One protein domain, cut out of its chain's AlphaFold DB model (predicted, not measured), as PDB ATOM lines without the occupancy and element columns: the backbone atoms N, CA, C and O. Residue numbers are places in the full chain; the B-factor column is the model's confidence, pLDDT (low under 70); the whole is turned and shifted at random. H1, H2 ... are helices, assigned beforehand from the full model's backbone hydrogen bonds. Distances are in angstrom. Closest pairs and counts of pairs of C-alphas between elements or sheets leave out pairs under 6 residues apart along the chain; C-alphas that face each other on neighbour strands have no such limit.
ATOM      1  N   TYR A   4      65.709  -7.552 -31.550       85.19
ATOM      2  CA  TYR A   4      64.480  -7.594 -30.752       85.19
ATOM      3  C   TYR A   4      63.228  -8.012 -31.539       85.19
ATOM      4  O   TYR A   4      62.304  -8.561 -30.938       85.19
ATOM      5  N   ASP A   5      63.192  -7.806 -32.859       88.25
ATOM      6  CA  ASP A   5      62.038  -8.154 -33.701       88.25
ATOM      7  C   ASP A   5      61.823  -9.680 -33.734       88.25
ATOM      8  O   ASP A   5      60.700 -10.175 -33.607       88.25
ATOM      9  N   TRP A   6      62.916 -10.446 -33.816       89.88
ATOM     10  CA  TRP A   6      62.882 -11.911 -33.798       89.88
ATOM     11  C   TRP A   6      62.504 -12.476 -32.429       89.88
ATOM     12  O   TRP A   6      61.739 -13.439 -32.354       89.88
ATOM     13  N   LEU A   7      62.991 -11.864 -31.345       91.81
ATOM     14  CA  LEU A   7      62.621 -12.250 -29.981       91.81
ATOM     15  C   LEU A   7      61.139 -11.977 -29.701       91.81
ATOM     16  O   LEU A   7      60.469 -12.814 -29.097       91.81
ATOM     17  N   LEU A   8      60.611 -10.850 -30.184       91.69
ATOM     18  CA  LEU A   8      59.197 -10.504 -30.060       91.69
ATOM     19  C   LEU A   8      58.310 -11.483 -30.845       91.69
ATOM     20  O   LEU A   8      57.318 -11.976 -30.306       91.69
ATOM     21  N   LEU A   9      58.685 -11.819 -32.084       91.25
ATOM     22  CA  LEU A   9      57.972 -12.803 -32.905       91.25
ATOM     23  C   LEU A   9      57.984 -14.198 -32.275       91.25
ATOM     24  O   LEU A   9      56.946 -14.866 -32.245       91.25
ATOM     25  N   ALA A  10      59.125 -14.637 -31.740       93.31
ATOM     26  CA  ALA A  10      59.238 -15.919 -31.052       93.31
ATOM     27  C   ALA A  10      58.380 -15.952 -29.777       93.31
ATOM     28  O   ALA A  10      57.628 -16.905 -29.569       93.31
ATOM     29  N   ALA A  11      58.427 -14.894 -28.962       94.19
ATOM     30  CA  ALA A  11      57.621 -14.774 -27.750       94.19
ATOM     31  C   ALA A  11      56.114 -14.751 -28.053       94.19
ATOM     32  O   ALA A  11      55.348 -15.470 -27.411       94.19
ATOM     33  N   PHE A  12      55.686 -13.986 -29.062       93.88
ATOM     34  CA  PHE A  12      54.292 -13.940 -29.511       93.88
ATOM     35  C   PHE A  12      53.817 -15.300 -30.032       93.88
ATOM     36  O   PHE A  12      52.749 -15.777 -29.651       93.88
ATOM     37  N   SER A  13      54.633 -15.963 -30.853       91.88
ATOM     38  CA  SER A  13      54.304 -17.284 -31.394       91.88
ATOM     39  C   SER A  13      54.164 -18.322 -30.281       91.88
ATOM     40  O   SER A  13      53.231 -19.120 -30.304       91.88
ATOM     41  N   LEU A  14      55.039 -18.285 -29.274       94.06
ATOM     42  CA  LEU A  14      54.988 -19.201 -28.136       94.06
ATOM     43  C   LEU A  14      53.767 -18.923 -27.248       94.06
ATOM     44  O   LEU A  14      53.082 -19.863 -26.855       94.06
ATOM     45  N   LEU A  15      53.435 -17.650 -27.011       94.25
ATOM     46  CA  LEU A  15      52.229 -17.236 -26.285       94.25
ATOM     47  C   LEU A  15      50.945 -17.748 -26.960       94.25
ATOM     48  O   LEU A  15      50.033 -18.204 -26.274       94.25
ATOM     49  N   VAL A  16      50.873 -17.687 -28.294       92.06
ATOM     50  CA  VAL A  16      49.696 -18.111 -29.071       92.06
ATOM     51  C   VAL A  16      49.628 -19.633 -29.230       92.06
ATOM     52  O   VAL A  16      48.549 -20.218 -29.123       92.06
ATOM     53  N   LEU A  17      50.760 -20.300 -29.467       91.62
ATOM     54  CA  LEU A  17      50.799 -21.740 -29.743       91.62
ATOM     55  C   LEU A  17      50.771 -22.604 -28.481       91.62
ATOM     56  O   LEU A  17      50.250 -23.716 -28.534       91.62
ATOM     57  N   ALA A  18      51.272 -22.119 -27.344       90.25
ATOM     58  CA  ALA A  18      51.243 -22.865 -26.085       90.25
ATOM     59  C   ALA A  18      49.825 -23.307 -25.647       90.25
ATOM     60  O   ALA A  18      49.666 -24.465 -25.254       90.25
ATOM     61  N   PRO A  19      48.772 -22.467 -25.734       89.69
ATOM     62  CA  PRO A  19      47.411 -22.880 -25.385       89.69
ATOM     63  C   PRO A  19      46.677 -23.639 -26.502       89.69
ATOM     64  O   PRO A  19      45.704 -24.338 -26.214       89.69
ATOM     65  N   ALA A  20      47.125 -23.552 -27.759       88.25
ATOM     66  CA  ALA A  20      46.470 -24.188 -28.903       88.25
ATOM     67  C   ALA A  20      46.197 -25.703 -28.731       88.25
ATOM     68  O   ALA A  20      45.059 -26.118 -28.974       88.25
ATOM     69  N   PRO A  21      47.138 -26.549 -28.257       83.19
ATOM     70  CA  PRO A  21      46.856 -27.972 -28.052       83.19
ATOM     71  C   PRO A  21      45.871 -28.227 -26.904       83.19
ATOM     72  O   PRO A  21      45.127 -29.207 -26.939       83.19
ATOM     73  N   PHE A  22      45.821 -27.352 -25.895       83.75
ATOM     74  CA  PHE A  22      44.862 -27.463 -24.797       83.75
ATOM     75  C   PHE A  22      43.445 -27.121 -25.271       83.75
ATOM     76  O   PHE A  22      42.514 -27.901 -25.057       83.75
ATOM     77  N   LEU A  23      43.303 -25.998 -25.983       81.25
ATOM     78  CA  LEU A  23      42.026 -25.528 -26.515       81.25
ATOM     79  C   LEU A  23      41.484 -26.467 -27.599       81.25
ATOM     80  O   LEU A  23      40.308 -26.825 -27.572       81.25
ATOM     81  N   GLY A  24      42.347 -26.939 -28.502       82.12
ATOM     82  CA  GLY A  24      41.981 -27.905 -29.537       82.12
ATOM     83  C   GLY A  24      41.515 -29.234 -28.943       82.12
ATOM     84  O   GLY A  24      40.481 -29.765 -29.340       82.12
ATOM     85  N   ARG A  25      42.208 -29.739 -27.913       79.12
ATOM     86  CA  ARG A  25      41.817 -30.982 -27.226       79.12
ATOM     87  C   ARG A  25      40.560 -30.824 -26.368       79.12
ATOM     88  O   ARG A  25      39.929 -31.831 -26.043       79.12
ATOM     89  N   TYR A  26      40.213 -29.603 -25.965       80.50
ATOM     90  CA  TYR A  26      38.929 -29.294 -25.342       80.50
ATOM     91  C   TYR A  26      37.805 -29.302 -26.382       80.50
ATOM     92  O   TYR A  26      36.842 -30.043 -26.205       80.50
ATOM     93  N   PHE A  27      37.961 -28.563 -27.487       79.44
ATOM     94  CA  PHE A  27      36.966 -28.500 -28.564       79.44
ATOM     95  C   PHE A  27      36.668 -29.882 -29.149       79.44
ATOM     96  O   PHE A  27      35.507 -30.259 -29.234       79.44
ATOM     97  N   TYR A  28      37.714 -30.665 -29.430       77.75
ATOM     98  CA  TYR A  28      37.592 -32.050 -29.888       77.75
ATOM     99  C   TYR A  28      36.788 -32.914 -28.901       77.75
ATOM    100  O   TYR A  28      35.850 -33.604 -29.278       77.75
ATOM    101  N   ARG A  29      37.079 -32.818 -27.594       69.94
ATOM    102  CA  ARG A  29      36.339 -33.575 -26.568       69.94
ATOM    103  C   ARG A  29      34.874 -33.155 -26.435       69.94
ATOM    104  O   ARG A  29      34.052 -34.003 -26.097       69.94
ATOM    105  N   VAL A  30      34.555 -31.884 -26.682       73.38
ATOM    106  CA  VAL A  30      33.178 -31.367 -26.670       73.38
ATOM    107  C   VAL A  30      32.396 -31.860 -27.886       73.38
ATOM    108  O   VAL A  30      31.257 -32.288 -27.726       73.38
ATOM    109  N   THR A  31      32.997 -31.851 -29.078       72.12
ATOM    110  CA  THR A  31      32.328 -32.310 -30.304       72.12
ATOM    111  C   THR A  31      32.113 -33.820 -30.332       72.12
ATOM    112  O   THR A  31      31.078 -34.266 -30.810       72.12
ATOM    113  N   GLU A  32      33.034 -34.608 -29.768       70.62
ATOM    114  CA  GLU A  32      32.888 -36.069 -29.660       70.62
ATOM    115  C   GLU A  32      31.932 -36.515 -28.531       70.62
ATOM    116  O   GLU A  32      31.724 -37.713 -28.338       70.62
ATOM    117  N   GLY A  33      31.384 -35.588 -27.732       63.12
ATOM    118  CA  GLY A  33      30.484 -35.919 -26.620       63.12
ATOM    119  C   GLY A  33      31.161 -36.620 -25.431       63.12
ATOM    120  O   GLY A  33      30.490 -37.264 -24.620       63.12
ATOM    121  N   GLN A  34      32.488 -36.519 -25.283       58.50
ATOM    122  CA  GLN A  34      33.191 -37.100 -24.135       58.50
ATOM    123  C   GLN A  34      33.020 -36.250 -22.867       58.50
ATOM    124  O   GLN A  34      33.031 -35.021 -22.909       58.50
ATOM    125  N   ARG A  35      32.914 -36.905 -21.695       57.41
ATOM    126  CA  ARG A  35      32.783 -36.205 -20.405       57.41
ATOM    127  C   ARG A  35      34.017 -35.341 -20.130       57.41
ATOM    128  O   ARG A  35      35.126 -35.843 -19.962       57.41
ATOM    129  N   THR A  36      33.812 -34.030 -20.079       63.81
ATOM    130  CA  THR A  36      34.823 -33.025 -19.751       63.81
ATOM    131  C   THR A  36      34.897 -32.792 -18.241       63.81
ATOM    132  O   THR A  36      34.018 -33.174 -17.472       63.81
ATOM    133  N   TRP A  37      35.954 -32.116 -17.787       64.94
ATOM    134  CA  TRP A  37      36.123 -31.739 -16.374       64.94
ATOM    135  C   TRP A  37      35.037 -30.774 -15.857       64.94
ATOM    136  O   TRP A  37      34.828 -30.669 -14.655       64.94
ATOM    137  N   LEU A  38      34.323 -30.102 -16.768       61.78
ATOM    138  CA  LEU A  38      33.191 -29.211 -16.491       61.78
ATOM    139  C   LEU A  38      31.831 -29.934 -16.489       61.78
ATOM    140  O   LEU A  38      30.834 -29.396 -16.002       61.78
ATOM    141  N   SER A  39      31.788 -31.186 -16.956       64.38
ATOM    142  CA  SER A  39      30.594 -32.027 -16.916       64.38
ATOM    143  C   SER A  39      29.930 -32.168 -15.536       64.38
ATOM    144  O   SER A  39      28.703 -32.182 -15.527       64.38
ATOM    145  N   PRO A  40      30.616 -32.253 -14.374       71.56
ATOM    146  CA  PRO A  40      29.925 -32.402 -13.086       71.56
ATOM    147  C   PRO A  40      28.987 -31.235 -12.737       71.56
ATOM    148  O   PRO A  40      28.002 -31.456 -12.038       71.56
ATOM    149  N   VAL A  41      29.245 -30.028 -13.255       75.75
ATOM    150  CA  VAL A  41      28.395 -28.842 -13.035       75.75
ATOM    151  C   VAL A  41      27.432 -28.599 -14.201       75.75
ATOM    152  O   VAL A  41      26.294 -28.201 -13.975       75.75
ATOM    153  N   LEU A  42      27.839 -28.882 -15.442       72.12
ATOM    154  CA  LEU A  42      26.986 -28.673 -16.620       72.12
ATOM    155  C   LEU A  42      25.914 -29.753 -16.811       72.12
ATOM    156  O   LEU A  42      24.786 -29.415 -17.149       72.12
ATOM    157  N   LEU A  43      26.213 -31.027 -16.528       74.00
ATOM    158  CA  LEU A  43      25.248 -32.126 -16.663       74.00
ATOM    159  C   LEU A  43      23.937 -31.922 -15.884       74.00
ATOM    160  O   LEU A  43      22.891 -32.261 -16.434       74.00
ATOM    161  N   PRO A  44      23.919 -31.453 -14.617       76.75
ATOM    162  CA  PRO A  44      22.654 -31.233 -13.919       76.75
ATOM    163  C   PRO A  44      21.819 -30.116 -14.553       76.75
ATOM    164  O   PRO A  44      20.602 -30.260 -14.618       76.75
ATOM    165  N   VAL A  45      22.449 -29.055 -15.069       78.38
ATOM    166  CA  VAL A  45      21.754 -27.962 -15.772       78.38
ATOM    167  C   VAL A  45      21.234 -28.432 -17.126       78.38
ATOM    168  O   VAL A  45      20.073 -28.215 -17.445       78.38
ATOM    169  N   GLU A  46      22.057 -29.148 -17.886       74.50
ATOM    170  CA  GLU A  46      21.679 -29.748 -19.163       74.50
ATOM    171  C   GLU A  46      20.487 -30.704 -18.998       74.50
ATOM    172  O   GLU A  46      19.485 -30.582 -19.700       74.50
ATOM    173  N   ARG A  47      20.530 -31.595 -17.999       77.06
ATOM    174  CA  ARG A  47      19.404 -32.483 -17.677       77.06
ATOM    175  C   ARG A  47      18.160 -31.720 -17.239       77.06
ATOM    176  O   ARG A  47      17.058 -32.178 -17.523       77.06
ATOM    177  N   LEU A  48      18.314 -30.602 -16.529       81.25
ATOM    178  CA  LEU A  48      17.187 -29.758 -16.143       81.25
ATOM    179  C   LEU A  48      16.550 -29.117 -17.383       81.25
ATOM    180  O   LEU A  48      15.337 -29.199 -17.535       81.25
ATOM    181  N   CYS A  49      17.355 -28.569 -18.294       77.81
ATOM    182  CA  CYS A  49      16.882 -28.017 -19.563       77.81
ATOM    183  C   CYS A  49      16.168 -29.073 -20.417       77.81
ATOM    184  O   CYS A  49      15.054 -28.821 -20.863       77.81
ATOM    185  N   TYR A  50      16.744 -30.267 -20.590       75.69
ATOM    186  CA  TYR A  50      16.094 -31.351 -21.338       75.69
ATOM    187  C   TYR A  50      14.802 -31.834 -20.681       75.69
ATOM    188  O   TYR A  50      13.822 -32.078 -21.375       75.69
ATOM    189  N   ARG A  51      14.765 -31.907 -19.345       74.94
ATOM    190  CA  ARG A  51      13.557 -32.284 -18.599       74.94
ATOM    191  C   ARG A  51      12.450 -31.239 -18.722       74.94
ATOM    192  O   ARG A  51      11.289 -31.609 -18.805       74.94
ATOM    193  N   VAL A  52      12.794 -29.953 -18.714       77.94
ATOM    194  CA  VAL A  52      11.820 -28.864 -18.896       77.94
ATOM    195  C   VAL A  52      11.335 -28.799 -20.347       77.94
ATOM    196  O   VAL A  52      10.173 -28.489 -20.582       77.94
ATOM    197  N   ALA A  53      12.205 -29.112 -21.307       69.62
ATOM    198  CA  ALA A  53      11.867 -29.144 -22.727       69.62
ATOM    199  C   ALA A  53      11.153 -30.437 -23.171       69.62
ATOM    200  O   ALA A  53      10.718 -30.496 -24.314       69.62
ATOM    201  N   ASP A  54      11.057 -31.456 -22.306       69.19
ATOM    202  CA  ASP A  54      10.595 -32.815 -22.646       69.19
ATOM    203  C   ASP A  54      11.306 -33.398 -23.890       69.19
ATOM    204  O   ASP A  54      10.739 -34.129 -24.700       69.19
TER     205      ASP A  54
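AT A GLANCE: This is residues 4 to 54 of the 136 residues of the protein "OmpR/PhoB-type domain-containing protein" of Pseudomonas sp. 8Z (UniProt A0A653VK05). Three helices, H1, H2 and H3, are strung one after another along a thin rod, with no helix packed on another; between H2 and H3 the loop of residues 32 to 38 steps sideways. The printed part has 51 residues, is all helix with no named strand, and is extended, with a radius of gyration of the C-alphas of 18.2 A and spans of 59 by 16 by 16 A.

IN THESE COORDINATES: Find C-alpha 4 at (64.480, -7.594, -30.752); from there H1, residues 4 to 17, runs 19.7 A. Next comes H2, residues 20 to 31, 16.4 A long. H3, residues 39 to 53, runs 19.8 A to C-alpha 53 at (11.867, -29.144, -22.727).

HOW THE PARTS SIT: H1 and H2 meet only through their tight link. H2 and H3 are apart, joined by a short link; H1 and H3 are apart. Every O i to N i+4 pair is within hydrogen-bond range in H1 and H2, and 9 of 11 in H3.

THE WHOLE: The C-alphas of Tyr 4 and Asp 54, the two farthest apart, are 60.0 A apart. The printed part has no cut. Look for pLDDT under 70 at residues 29, 33 to 39 and 53 to 54.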